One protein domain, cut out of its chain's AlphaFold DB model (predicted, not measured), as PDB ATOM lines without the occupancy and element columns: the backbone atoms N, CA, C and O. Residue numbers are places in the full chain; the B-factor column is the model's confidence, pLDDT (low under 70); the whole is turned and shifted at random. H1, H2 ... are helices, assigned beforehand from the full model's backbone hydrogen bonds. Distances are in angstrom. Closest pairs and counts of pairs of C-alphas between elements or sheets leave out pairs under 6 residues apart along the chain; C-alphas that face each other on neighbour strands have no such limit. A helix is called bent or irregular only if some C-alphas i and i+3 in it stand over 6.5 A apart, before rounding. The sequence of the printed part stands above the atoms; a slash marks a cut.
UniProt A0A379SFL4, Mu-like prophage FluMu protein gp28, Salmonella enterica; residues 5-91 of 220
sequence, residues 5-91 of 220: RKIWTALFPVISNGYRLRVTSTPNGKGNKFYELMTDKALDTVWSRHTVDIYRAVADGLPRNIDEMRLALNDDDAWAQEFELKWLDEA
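This is residues 5 to 91 of the 220 residues of the protein "Mu-like prophage FluMu protein gp28" of Salmonella enterica (UniProt A0A379SFL4). The model is a loose, open arrangement of two groups of helices: H1 and H2 make one end, and the short helices H3, H4 and H5 follow one another in an arc at the other, with H4 and H5 making a corner. Long stretches without a named element, residues 18 to 32 and 40 to 53, run between H1 and H2 and between H2 and H3, while residues 13 to 20 and 40 to 45 stick out. The printed part has 87 residues with five named helices, H1 to H5 in order along the chain, and no named strand; the class is all helix, though under half of the residues, 41, are in named elements. The whole is loose, with a radius of gyration of the C-alphas of 15.7 A and spans of 45 by 34 by 22 A.

H1, residues 5 to 17, and H2, residues 33 to 39, are close but not clearly touching, the closest C-alphas being those of Arg 5 and Lys 33, 6.1 A apart. Their lines are about perpendicular, at 74 degrees. H3, residues 54 to 59, is apart from both H1 and H2. H3 and H4, residues 66 to 73, are close but not clearly touching; their closest C-alphas, of Ile 54 and Ile 66, are 7.6 A apart. They run opposite ways at a shallow tilt of 25 degrees. H4 and H5, residues 76 to 82, only just touch, with 3 pairs of C-alphas within 8 A, and touch only at the corner by their link. Their closest C-alphas, of Arg 70 and Trp 79, are 6.7 A apart, and their lines are about perpendicular, at 73 degrees. H3 and H5 are apart. In H2, H3, H4 and H5 every O i to N i+4 pair is within hydrogen-bond range; in H1 4 of 9 are, beside 7 of 10 O i to N i+3 pairs.

H1 begins at C-alpha 5, at (134.731, 97.820, 107.606), and is 20.9 A long; it is irregular, but only just: C-alphas 10 and 13 are 6.8 A apart. H2 is 10.1 A long and H3 is 8.5 A, beginning at C-alpha 54, at (129.236, 121.740, 94.661). H4 is 10.6 A long. H5 is 10.0 A long and ends at C-alpha 82, at (126.376, 116.150, 100.881).

The two C-alphas farthest apart are those of Asn 17 and Leu 71, 46.6 A. The printed part has no cut. The links H1 to H2 and H2 to H3 are long, H3 to H4 is short, and H4 to H5 is tight. The mean pLDDT of the printed part is 88.9; residues 89 to 91 are under 70.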
ATOM      1  N   ARG A   5     133.528  98.622 107.380       81.12
ATOM      2  CA  ARG A   5     134.731  97.820 107.606       81.12
ATOM      3  C   ARG A   5     134.548  96.395 107.094       81.12
ATOM      4  O   ARG A   5     135.462  95.886 106.459       81.12
ATOM      5  N   LYS A   6     133.373  95.776 107.260       84.00
ATOM      6  CA  LYS A   6     133.089  94.434 106.705       84.00
ATOM      7  C   LYS A   6     133.121  94.418 105.180       84.00
ATOM      8  O   LYS A   6     133.717  93.513 104.598       84.00
ATOM      9  N   ILE A   7     132.537  95.432 104.535       82.94
ATOM     10  CA  ILE A   7     132.610  95.588 103.070       82.94
ATOM     11  C   ILE A   7     134.075  95.713 102.639       82.94
ATOM     12  O   ILE A   7     134.511  95.044 101.702       82.94
ATOM     13  N   TRP A   8     134.852  96.520 103.362       84.88
ATOM     14  CA  TRP A   8     136.272  96.703 103.090       84.88
ATOM     15  C   TRP A   8     137.072  95.406 103.219       84.88
ATOM     16  O   TRP A   8     137.828  95.062 102.315       84.88
ATOM     17  N   THR A   9     136.881  94.656 104.306       85.81
ATOM     18  CA  THR A   9     137.564  93.377 104.544       85.81
ATOM     19  C   THR A   9     137.283  92.360 103.439       85.81
ATOM     20  O   THR A   9     138.190  91.629 103.050       85.81
ATOM     21  N   ALA A  10     136.062  92.332 102.902       85.00
ATOM     22  CA  ALA A  10     135.703  91.434 101.807       85.00
ATOM     23  C   ALA A  10     136.278  91.881 100.451       85.00
ATOM     24  O   ALA A  10     136.729  91.049  99.666       85.00
ATOM     25  N   LEU A  11     136.268  93.187 100.166       85.38
ATOM     26  CA  LEU A  11     136.642  93.722  98.855       85.38
ATOM     27  C   LEU A  11     138.156  93.891  98.683       85.38
ATOM     28  O   LEU A  11     138.680  93.675  97.591       85.38
ATOM     29  N   PHE A  12     138.871  94.284  99.739       85.50
ATOM     30  CA  PHE A  12     140.279  94.662  99.635       85.50
ATOM     31  C   PHE A  12     141.189  93.548  99.082       85.50
ATOM     32  O   PHE A  12     142.026  93.862  98.239       85.50
ATOM     33  N   PRO A  13     141.028  92.253  99.423       88.44
ATOM     34  CA  PRO A  13     141.861  91.190  98.853       88.44
ATOM     35  C   PRO A  13     141.777  91.069  97.324       88.44
ATOM     36  O   PRO A  13     142.739  90.626  96.696       88.44
ATOM     37  N   VAL A  14     140.669  91.492  96.703       83.00
ATOM     38  CA  VAL A  14     140.439  91.368  95.251       83.00
ATOM     39  C   VAL A  14     141.481  92.144  94.435       83.00
ATOM     40  O   VAL A  14     141.842  91.734  93.331       83.00
ATOM     41  N   ILE A  15     142.025  93.237  94.977       85.12
ATOM     42  CA  ILE A  15     142.997  94.075  94.257       85.12
ATOM     43  C   ILE A  15     144.410  93.488  94.227       85.12
ATOM     44  O   ILE A  15     145.246  93.975  93.469       85.12
ATOM     45  N   SER A  16     144.671  92.411  94.981       82.38
ATOM     46  CA  SER A  16     145.962  91.703  94.965       82.38
ATOM     47  C   SER A  16     146.333  91.141  93.584       82.38
ATOM     48  O   SER A  16     147.509  90.931  93.304       82.38
ATOM     49  N   ASN A  17     145.356  91.006  92.680       83.31
ATOM     50  CA  ASN A  17     145.548  90.609  91.283       83.31
ATOM     51  C   ASN A  17     145.946  91.770  90.341       83.31
ATOM     52  O   ASN A  17     145.837  91.642  89.123       83.31
ATOM     53  N   GLY A  18     146.388  92.915  90.873       85.31
ATOM     54  CA  GLY A  18     146.867  94.057  90.079       85.31
ATOM     55  C   GLY A  18     145.779  95.036  89.618       85.31
ATOM     56  O   GLY A  18     146.035  95.889  88.766       85.31
ATOM     57  N   TYR A  19     144.570  94.944  90.175       88.00
ATOM     58  CA  TYR A  19     143.488  95.897  89.911       88.00
ATOM     59  C   TYR A  19     143.632  97.177  90.747       88.00
ATOM     60  O   TYR A  19     144.352  97.224  91.741       88.00
ATOM     61  N   ARG A  20     142.910  98.235  90.355       86.94
ATOM     62  CA  ARG A  20     142.824  99.491  91.115       86.94
ATOM     63  C   ARG A  20     141.453  99.617  91.770       86.94
ATOM     64  O   ARG A  20     140.444  99.435  91.093       86.94
ATOM     65  N   LEU A  21     141.423  99.994  93.048       89.31
ATOM     66  CA  LEU A  21     140.191 100.347  93.752       89.31
ATOM     67  C   LEU A  21     139.932 101.850  93.624       89.31
ATOM     68  O   LEU A  21     140.838 102.657  93.819       89.31
ATOM     69  N   ARG A  22     138.695 102.227  93.295       91.56
ATOM     70  CA  ARG A  22     138.226 103.616  93.346       91.56
ATOM     71  C   ARG A  22     137.021 103.673  94.265       91.56
ATOM     72  O   ARG A  22     136.127 102.841  94.144       91.56
ATOM     73  N   VAL A  23     137.024 104.643  95.163       90.31
ATOM     74  CA  VAL A  23     135.953 104.863  96.134       90.31
ATOM     75  C   VAL A  23     135.425 106.272  95.914       90.31
ATOM     76  O   VAL A  23     136.211 107.212  95.817       90.31
ATOM     77  N   THR A  24     134.108 106.408  95.811       91.38
ATOM     78  CA  THR A  24     133.415 107.692  95.663       91.38
ATOM     79  C   THR A  24     132.284 107.739  96.674       91.38
ATOM     80  O   THR A  24     131.440 106.845  96.677       91.38
ATOM     81  N   SER A  25     132.283 108.752  97.531       89.38
ATOM     82  CA  SER A  25     131.268 108.963  98.561       89.38
ATOM     83  C   SER A  25     131.271 110.433  98.966       89.38
ATOM     84  O   SER A  25     132.276 111.124  98.785       89.38
ATOM     85  N   THR A  26     130.166 110.889  99.537       87.62
ATOM     86  CA  THR A  26     130.109 112.099 100.354       87.62
ATOM     87  C   THR A  26     130.575 111.784 101.788       87.62
ATOM     88  O   THR A  26     130.571 110.612 102.197       87.62
ATOM     89  N   PRO A  27     131.085 112.780 102.535       87.50
ATOM     90  CA  PRO A  27     131.354 112.671 103.968       87.50
ATOM     91  C   PRO A  27     130.135 112.201 104.759       87.50
ATOM     92  O   PRO A  27     129.027 112.589 104.437       87.50
ATOM     93  N   ASN A  28     130.332 111.393 105.800       81.75
ATOM     94  CA  ASN A  28     129.262 111.021 106.732       81.75
ATOM     95  C   ASN A  28     129.846 110.617 108.091       81.75
ATOM     96  O   ASN A  28     130.296 109.482 108.255       81.75
ATOM     97  N   GLY A  29     129.888 111.545 109.045       79.19
ATOM     98  CA  GLY A  29     130.537 111.315 110.336       79.19
ATOM     99  C   GLY A  29     132.028 110.957 110.217       79.19
ATOM    100  O   GLY A  29     132.619 110.914 109.135       79.19
ATOM    101  N   LYS A  30     132.676 110.692 111.355       83.19
ATOM    102  CA  LYS A  30     134.126 110.402 111.420       83.19
ATOM    103  C   LYS A  30     134.450 108.934 111.726       83.19
ATOM    104  O   LYS A  30     135.606 108.525 111.681       83.19
ATOM    105  N   GLY A  31     133.440 108.114 112.023       80.56
ATOM    106  CA  GLY A  31     133.614 106.738 112.509       80.56
ATOM    107  C   GLY A  31     133.826 105.659 111.438       80.56
ATOM    108  O   GLY A  31     133.962 104.481 111.782       80.56
ATOM    109  N   ASN A  32     133.835 106.020 110.151       85.00
ATOM    110  CA  ASN A  32     133.775 105.069 109.036       85.00
ATOM    111  C   ASN A  32     135.103 104.921 108.261       85.00
ATOM    112  O   ASN A  32     136.043 105.701 108.421       85.00
ATOM    113  N   LYS A  33     135.174 103.911 107.380       88.25
ATOM    114  CA  LYS A  33     136.381 103.634 106.583       88.25
ATOM    115  C   LYS A  33     136.710 104.735 105.568       88.25
ATOM    116  O   LYS A  33     137.881 104.978 105.303       88.25
ATOM    117  N   PHE A  34     135.712 105.401 104.997       90.69
ATOM    118  CA  PHE A  34     135.932 106.472 104.023       90.69
ATOM    119  C   PHE A  34     136.602 107.698 104.664       90.69
ATOM    120  O   PHE A  34     137.521 108.262 104.075       90.69
ATOM    121  N   TYR A  35     136.227 108.044 105.902       90.56
ATOM    122  CA  TYR A  35     136.896 109.080 106.690       90.56
ATOM    123  C   TYR A  35     138.380 108.765 106.901       90.56
ATOM    124  O   TYR A  35     139.236 109.600 106.606       90.56
ATOM    125  N   GLU A  36     138.694 107.541 107.339       91.31
ATOM    126  CA  GLU A  36     140.075 107.068 107.505       91.31
ATOM    127  C   GLU A  36     140.860 107.191 106.188       91.31
ATOM    128  O   GLU A  36     141.928 107.801 106.150       91.31
ATOM    129  N   LEU A  37     140.292 106.697 105.079       91.81
ATOM    130  CA  LEU A  37     140.927 106.759 103.761       91.81
ATOM    131  C   LEU A  37     141.225 108.184 103.308       91.81
ATOM    132  O   LEU A  37     142.225 108.366 102.620       91.81
ATOM    133  N   MET A  38     140.385 109.160 103.660       92.12
ATOM    134  CA  MET A  38     140.522 110.560 103.249       92.12
ATOM    135  C   MET A  38     141.414 111.397 104.172       92.12
ATOM    136  O   MET A  38     141.918 112.429 103.729       92.12
ATOM    137  N   THR A  39     141.618 110.987 105.428       91.00
ATOM    138  CA  THR A  39     142.262 111.836 106.450       91.00
ATOM    139  C   THR A  39     143.536 111.259 107.060       91.00
ATOM    140  O   THR A  39     144.373 112.032 107.533       91.00
ATOM    141  N   ASP A  40     143.733 109.937 107.037       93.38
ATOM    142  CA  ASP A  40     144.919 109.315 107.628       93.38
ATOM    143  C   ASP A  40     146.169 109.592 106.781       93.38
ATOM    144  O   ASP A  40     146.324 109.084 105.669       93.38
ATOM    145  N   LYS A  41     147.103 110.369 107.328       92.12
ATOM    146  CA  LYS A  41     148.354 110.743 106.656       92.12
ATOM    147  C   LYS A  41     149.243 109.547 106.318       92.12
ATOM    148  O   LYS A  41     150.018 109.616 105.367       92.12
ATOM    149  N   ALA A  42     149.142 108.441 107.060       93.00
ATOM    150  CA  ALA A  42     149.911 107.234 106.759       93.00
ATOM    151  C   ALA A  42     149.542 106.641 105.387       93.00
ATOM    152  O   ALA A  42     150.348 105.944 104.769       93.00
ATOM    153  N   LEU A  43     148.343 106.955 104.885       91.81
ATOM    154  CA  LEU A  43     147.820 106.458 103.620       91.81
ATOM    155  C   LEU A  43     148.121 107.369 102.416       91.81
ATOM    156  O   LEU A  43     147.810 106.971 101.296       91.81
ATOM    157  N   ASP A  44     148.764 108.529 102.597       91.25
ATOM    158  CA  ASP A  44     149.019 109.514 101.522       91.25
ATOM    159  C   ASP A  44     149.854 108.954 100.362       91.25
ATOM    160  O   ASP A  44     149.707 109.364  99.213       91.25
ATOM    161  N   THR A  45     150.744 108.003 100.652       90.50
ATOM    162  CA  THR A  45     151.586 107.350  99.633       90.50
ATOM    163  C   THR A  45     150.888 106.180  98.939       90.50
ATOM    164  O   THR A  45     151.348 105.719  97.895       90.50
ATOM    165  N   VAL A  46     149.776 105.701  99.504       90.38
ATOM    166  CA  VAL A  46     149.018 104.537  99.024       90.38
ATOM    167  C   VAL A  46     147.777 104.975  98.243       90.38
ATOM    168  O   VAL A  46     147.415 104.342  97.251       90.38
ATOM    169  N   TRP A  47     147.131 106.063  98.666       92.19
ATOM    170  CA  TRP A  47     145.872 106.552  98.115       92.19
ATOM    171  C   TRP A  47     146.022 107.930  97.483       92.19
ATOM    172  O   TRP A  47     146.453 108.883  98.120       92.19
ATOM    173  N   SER A  48     145.565 108.051  96.237       94.25
ATOM    174  CA  SER A  48     145.321 109.356  95.621       94.25
ATOM    175  C   SER A  48     143.936 109.845  96.025       94.25
ATOM    176  O   SER A  48     142.944 109.152  95.789       94.25
ATOM    177  N   ARG A  49     143.864 111.034  96.622       94.31
ATOM    178  CA  ARG A  49     142.621 111.639  97.115       94.31
ATOM    179  C   ARG A  49     142.217 112.811  96.238       94.31
ATOM    180  O   ARG A  49     143.056 113.619  95.852       94.31
ATOM    181  N   HIS A  50     140.925 112.909  95.957       94.12
ATOM    182  CA  HIS A  50     140.348 113.981  95.155       94.12
ATOM    183  C   HIS A  50     139.040 114.430  95.800       94.12
ATOM    184  O   HIS A  50     138.234 113.592  96.196       94.12
ATOM    185  N   THR A  51     138.834 115.742  95.873       94.25
ATOM    186  CA  THR A  51     137.658 116.361  96.491       94.25
ATOM    187  C   THR A  51     137.106 117.408  95.535       94.25
ATOM    188  O   THR A  51     137.867 118.231  95.028       94.25
ATOM    189  N   VAL A  52     135.799 117.363  95.279       95.62
ATOM    190  CA  VAL A  52     135.088 118.332  94.433       95.62
ATOM    191  C   VAL A  52     133.754 118.642  95.103       95.62
ATOM    192  O   VAL A  52     132.847 117.816  95.058       95.62
ATOM    193  N   ASP A  53     133.654 119.802  95.749       96.38
ATOM    194  CA  ASP A  53     132.394 120.292  96.316       96.38
ATOM    195  C   ASP A  53     131.465 120.861  95.226       96.38
ATOM    196  O   ASP A  53     131.844 120.988  94.054       96.38
ATOM    197  N   ILE A  54     130.229 121.204  95.600       96.62
ATOM    198  CA  ILE A  54     129.236 121.740  94.661       96.62
ATOM    199  C   ILE A  54     129.694 123.044  93.995       96.62
ATOM    200  O   ILE A  54     129.421 123.259  92.814       96.62
ATOM    201  N   TYR A  55     130.427 123.897  94.713       97.25
ATOM    202  CA  TYR A  55     130.895 125.182  94.199       97.25
ATOM    203  C   TYR A  55     131.951 124.981  93.118       97.25
ATOM    204  O   TYR A  55     131.876 125.583  92.046       97.25
ATOM    205  N   ARG A  56     132.908 124.086  93.375       97.00
ATOM    206  CA  ARG A  56     133.939 123.697  92.423       97.00
ATOM    207  C   ARG A  56     133.332 122.990  91.222       97.00
ATOM    208  O   ARG A  56     133.683 123.335  90.100       97.00
ATOM    209  N   ALA A  57     132.399 122.064  91.436       96.88
ATOM    210  CA  ALA A  57     131.726 121.359  90.350       96.88
ATOM    211  C   ALA A  57     130.992 122.328  89.409       96.88
ATOM    212  O   ALA A  57     131.119 122.215  88.190       96.88
ATOM    213  N   VAL A  58     130.254 123.298  89.962       97.75
ATOM    214  CA  VAL A  58     129.561 124.332  89.175       97.75
ATOM    215  C   VAL A  58     130.558 125.239  88.455       97.75
ATOM    216  O   VAL A  58     130.387 125.496  87.264       97.75
ATOM    217  N   ALA A  59     131.630 125.667  89.128       97.12
ATOM    218  CA  ALA A  59     132.696 126.454  88.504       97.12
ATOM    219  C   ALA A  59     133.387 125.705  87.347       97.12
ATOM    220  O   ALA A  59     133.762 126.325  86.353       97.12
ATOM    221  N   ASP A  60     133.502 124.379  87.448       97.00
ATOM    222  CA  ASP A  60     134.053 123.497  86.414       97.00
ATOM    223  C   ASP A  60     133.019 123.110  85.328       97.00
ATOM    224  O   ASP A  60     133.336 122.352  84.409       97.00
ATOM    225  N   GLY A  61     131.795 123.655  85.382       96.38
ATOM    226  CA  GLY A  61     130.794 123.558  84.315       96.38
ATOM    227  C   GLY A  61     129.611 122.628  84.588       96.38
ATOM    228  O   GLY A  61     128.836 122.357  83.669       96.38
ATOM    229  N   LEU A  62     129.430 122.135  85.819       96.31
ATOM    230  CA  LEU A  62     128.238 121.369  86.188       96.31
ATOM    231  C   LEU A  62     127.003 122.302  86.226       96.31
ATOM    232  O   LEU A  62     126.964 123.217  87.048       96.31
ATOM    233  N   PRO A  63     125.964 122.084  85.396       96.25
ATOM    234  CA  PRO A  63     124.834 123.008  85.290       96.25
ATOM    235  C   PRO A  63     123.840 122.807  86.444       96.25
ATOM    236  O   PRO A  63     122.815 122.137  86.295       96.25
ATOM    237  N   ARG A  64     124.151 123.363  87.619       95.94
ATOM    238  CA  ARG A  64     123.292 123.336  88.815       95.94
ATOM    239  C   ARG A  64     123.057 124.741  89.352       95.94
ATOM    240  O   ARG A  64     123.978 125.550  89.388       95.94
ATOM    241  N   ASN A  65     121.830 125.000  89.800       96.94
ATOM    242  CA  ASN A  65     121.497 126.202  90.553       96.94
ATOM    243  C   ASN A  65     121.634 125.902  92.052       96.94
ATOM    244  O   ASN A  65     120.824 125.178  92.626       96.94
ATOM    245  N   ILE A  66     122.696 126.434  92.654       97.06
ATOM    246  CA  ILE A  66     123.055 126.200  94.057       97.06
ATOM    247  C   ILE A  66     121.945 126.691  94.992       97.06
ATOM    248  O   ILE A  66     121.548 125.961  95.897       97.06
ATOM    249  N   ASP A  67     121.406 127.885  94.742       96.69
ATOM    250  CA  ASP A  67     120.415 128.514  95.617       96.69
ATOM    251  C   ASP A  67     119.079 127.763  95.589       96.69
ATOM    252  O   ASP A  67     118.488 127.503  96.636       96.69
ATOM    253  N   GLU A  68     118.627 127.346  94.403       97.06
ATOM    254  CA  GLU A  68     117.408 126.539  94.261       97.06
ATOM    255  C   GLU A  68     117.543 125.181  94.946       97.06
ATOM    256  O   GLU A  68     116.622 124.743  95.631       97.06
ATOM    257  N   MET A  69     118.686 124.512  94.779       96.81
ATOM    258  CA  MET A  69     118.912 123.206  95.395       96.81
ATOM    259  C   MET A  69     119.011 123.306  96.916       96.81
ATOM    260  O   MET A  69     118.432 122.472  97.610       96.81
ATOM    261  N   ARG A  70     119.691 124.335  97.436       93.44
ATOM    262  CA  ARG A  70     119.792 124.569  98.878       93.44
ATOM    263  C   ARG A  70     118.427 124.877  99.485       93.44
ATOM    264  O   ARG A  70     118.071 124.300 100.508       93.44
ATOM    265  N   LEU A  71     117.639 125.723  98.819       89.75
ATOM    266  CA  LEU A  71     116.269 126.026  99.227       89.75
ATOM    267  C   LEU A  71     115.363 124.787  99.174       89.75
ATOM    268  O   LEU A  71     114.531 124.609 100.057       89.75
ATOM    269  N   ALA A  72     115.510 123.941  98.151       92.62
ATOM    270  CA  ALA A  72     114.708 122.730  97.997       92.62
ATOM    271  C   ALA A  72     115.055 121.650  99.031       92.62
ATOM    272  O   ALA A  72     114.152 120.953  99.489       92.62
ATOM    273  N   LEU A  73     116.336 121.509  99.394       91.06
ATOM    274  CA  LEU A  73     116.768 120.579 100.438       91.06
ATOM    275  C   LEU A  73     116.287 121.037 101.821       91.06
ATOM    276  O   LEU A  73     115.819 120.210 102.595       91.06
ATOM    277  N   ASN A  74     116.354 122.348 102.095       88.19
ATOM    278  CA  ASN A  74     115.893 122.976 103.340       88.19
ATOM    279  C   ASN A  74     116.424 122.287 104.617       88.19
ATOM    280  O   ASN A  74     115.717 122.157 105.615       88.19
ATOM    281  N   ASP A  75     117.676 121.844 104.554       86.00
ATOM    282  CA  ASP A  75     118.416 121.206 105.637       86.00
ATOM    283  C   ASP A  75     119.887 121.615 105.485       86.00
ATOM    284  O   ASP A  75     120.567 121.213 104.536       86.00
ATOM    285  N   ASP A  76     120.350 122.504 106.367       85.00
ATOM    286  CA  ASP A  76     121.695 123.080 106.289       85.00
ATOM    287  C   ASP A  76     122.790 122.062 106.640       85.00
ATOM    288  O   ASP A  76     123.892 122.150 106.089       85.00
ATOM    289  N   ASP A  77     122.497 121.080 107.496       83.44
ATOM    290  CA  ASP A  77     123.454 120.039 107.876       83.44
ATOM    291  C   ASP A  77     123.601 119.025 106.738       83.44
ATOM    292  O   ASP A  77     124.720 118.727 106.306       83.44
ATOM    293  N   ALA A  78     122.484 118.580 106.155       85.44
ATOM    294  CA  ALA A  78     122.515 117.745 104.959       85.44
ATOM    295  C   ALA A  78     123.191 118.470 103.783       85.44
ATOM    296  O   ALA A  78     123.955 117.859 103.034       85.44
ATOM    297  N   TRP A  79     122.979 119.784 103.634       92.25
ATOM    298  CA  TRP A  79     123.672 120.589 102.626       92.25
ATOM    299  C   TRP A  79     125.190 120.610 102.854       92.25
ATOM    300  O   TRP A  79     125.973 120.312 101.948       92.25
ATOM    301  N   ALA A  80     125.607 120.928 104.080       90.56
ATOM    302  CA  ALA A  80     127.005 120.962 104.486       90.56
ATOM    303  C   ALA A  80     127.709 119.618 104.246       90.56
ATOM    304  O   ALA A  80     128.843 119.581 103.763       90.56
ATOM    305  N   GLN A  81     127.034 118.512 104.550       88.81
ATOM    306  CA  GLN A  81     127.579 117.174 104.385       88.81
ATOM    307  C   GLN A  81     127.644 116.743 102.911       88.81
ATOM    308  O   GLN A  81     128.721 116.408 102.408       88.81
ATOM    309  N   GLU A  82     126.511 116.765 102.207       90.00
ATOM    310  CA  GLU A  82     126.376 116.150 100.881       90.00
ATOM    311  C   GLU A  82     126.919 117.034  99.749       90.00
ATOM    312  O   GLU A  82     127.408 116.522  98.741       90.00
ATOM    313  N   PHE A  83     126.866 118.362  99.906       93.88
ATOM    314  CA  PHE A  83     127.236 119.316  98.853       93.88
ATOM    315  C   PHE A  83     128.528 120.077  99.153       93.88
ATOM    316  O   PHE A  83     129.328 120.302  98.243       93.88
ATOM    317  N   GLU A  84     128.757 120.459 100.412       94.25
ATOM    318  CA  GLU A  84     129.973 121.186 100.820       94.25
ATOM    319  C   GLU A  84     131.091 120.254 101.313       94.25
ATOM    320  O   GLU A  84     132.198 120.714 101.598       94.25
ATOM    321  N   LEU A  85     130.822 118.946 101.391       93.19
ATOM    322  CA  LEU A  85     131.768 117.912 101.810       93.19
ATOM    323  C   LEU A  85     132.393 118.187 103.189       93.19
ATOM    324  O   LEU A  85     133.574 117.903 103.431       93.19
ATOM    325  N   LYS A  86     131.599 118.720 104.120       89.31
ATOM    326  CA  LYS A  86     132.016 118.920 105.507       89.31
ATOM    327  C   LYS A  86     131.866 117.623 106.291       89.31
ATOM    328  O   LYS A  86     130.800 117.020 106.345       89.31
ATOM    329  N   TRP A  87     132.945 117.225 106.961       85.56
ATOM    330  CA  TRP A  87     132.891 116.186 107.985       85.56
ATOM    331  C   TRP A  87     132.214 116.755 109.224       85.56
ATOM    332  O   TRP A  87     132.879 117.359 110.071       85.56
ATOM    333  N   LEU A  88     130.897 116.590 109.305       74.00
ATOM    334  CA  LEU A  88     130.156 116.917 110.511       74.00
ATOM    335  C   LEU A  88     130.681 116.039 111.650       74.00
ATOM    336  O   LEU A  88     130.875 114.828 111.505       74.00
ATOM    337  N   ASP A  89     131.043 116.692 112.749       61.62
ATOM    338  CA  ASP A  89     131.560 116.006 113.917       61.62
ATOM    339  C   ASP A  89     130.385 115.510 114.748       61.62
ATOM    340  O   ASP A  89     129.698 116.306 115.378       61.62
ATOM    341  N   GLU A  90     130.192 114.195 114.796       54.16
ATOM    342  CA  GLU A  90     129.285 113.572 115.763       54.16
ATOM    343  C   GLU A  90     129.661 113.925 117.214       54.16
ATOM    344  O   GLU A  90     128.842 113.755 118.105       54.16
ATOM    345  N   ALA A  91     130.862 114.463 117.483       51.47
ATOM    346  CA  ALA A  91     131.253 114.897 118.824       51.47
ATOM    347  C   ALA A  91     130.426 116.070 119.390       51.47
ATOM    348  O   ALA A  91     130.498 116.314 120.595       51.47
TER     349      ALA A  91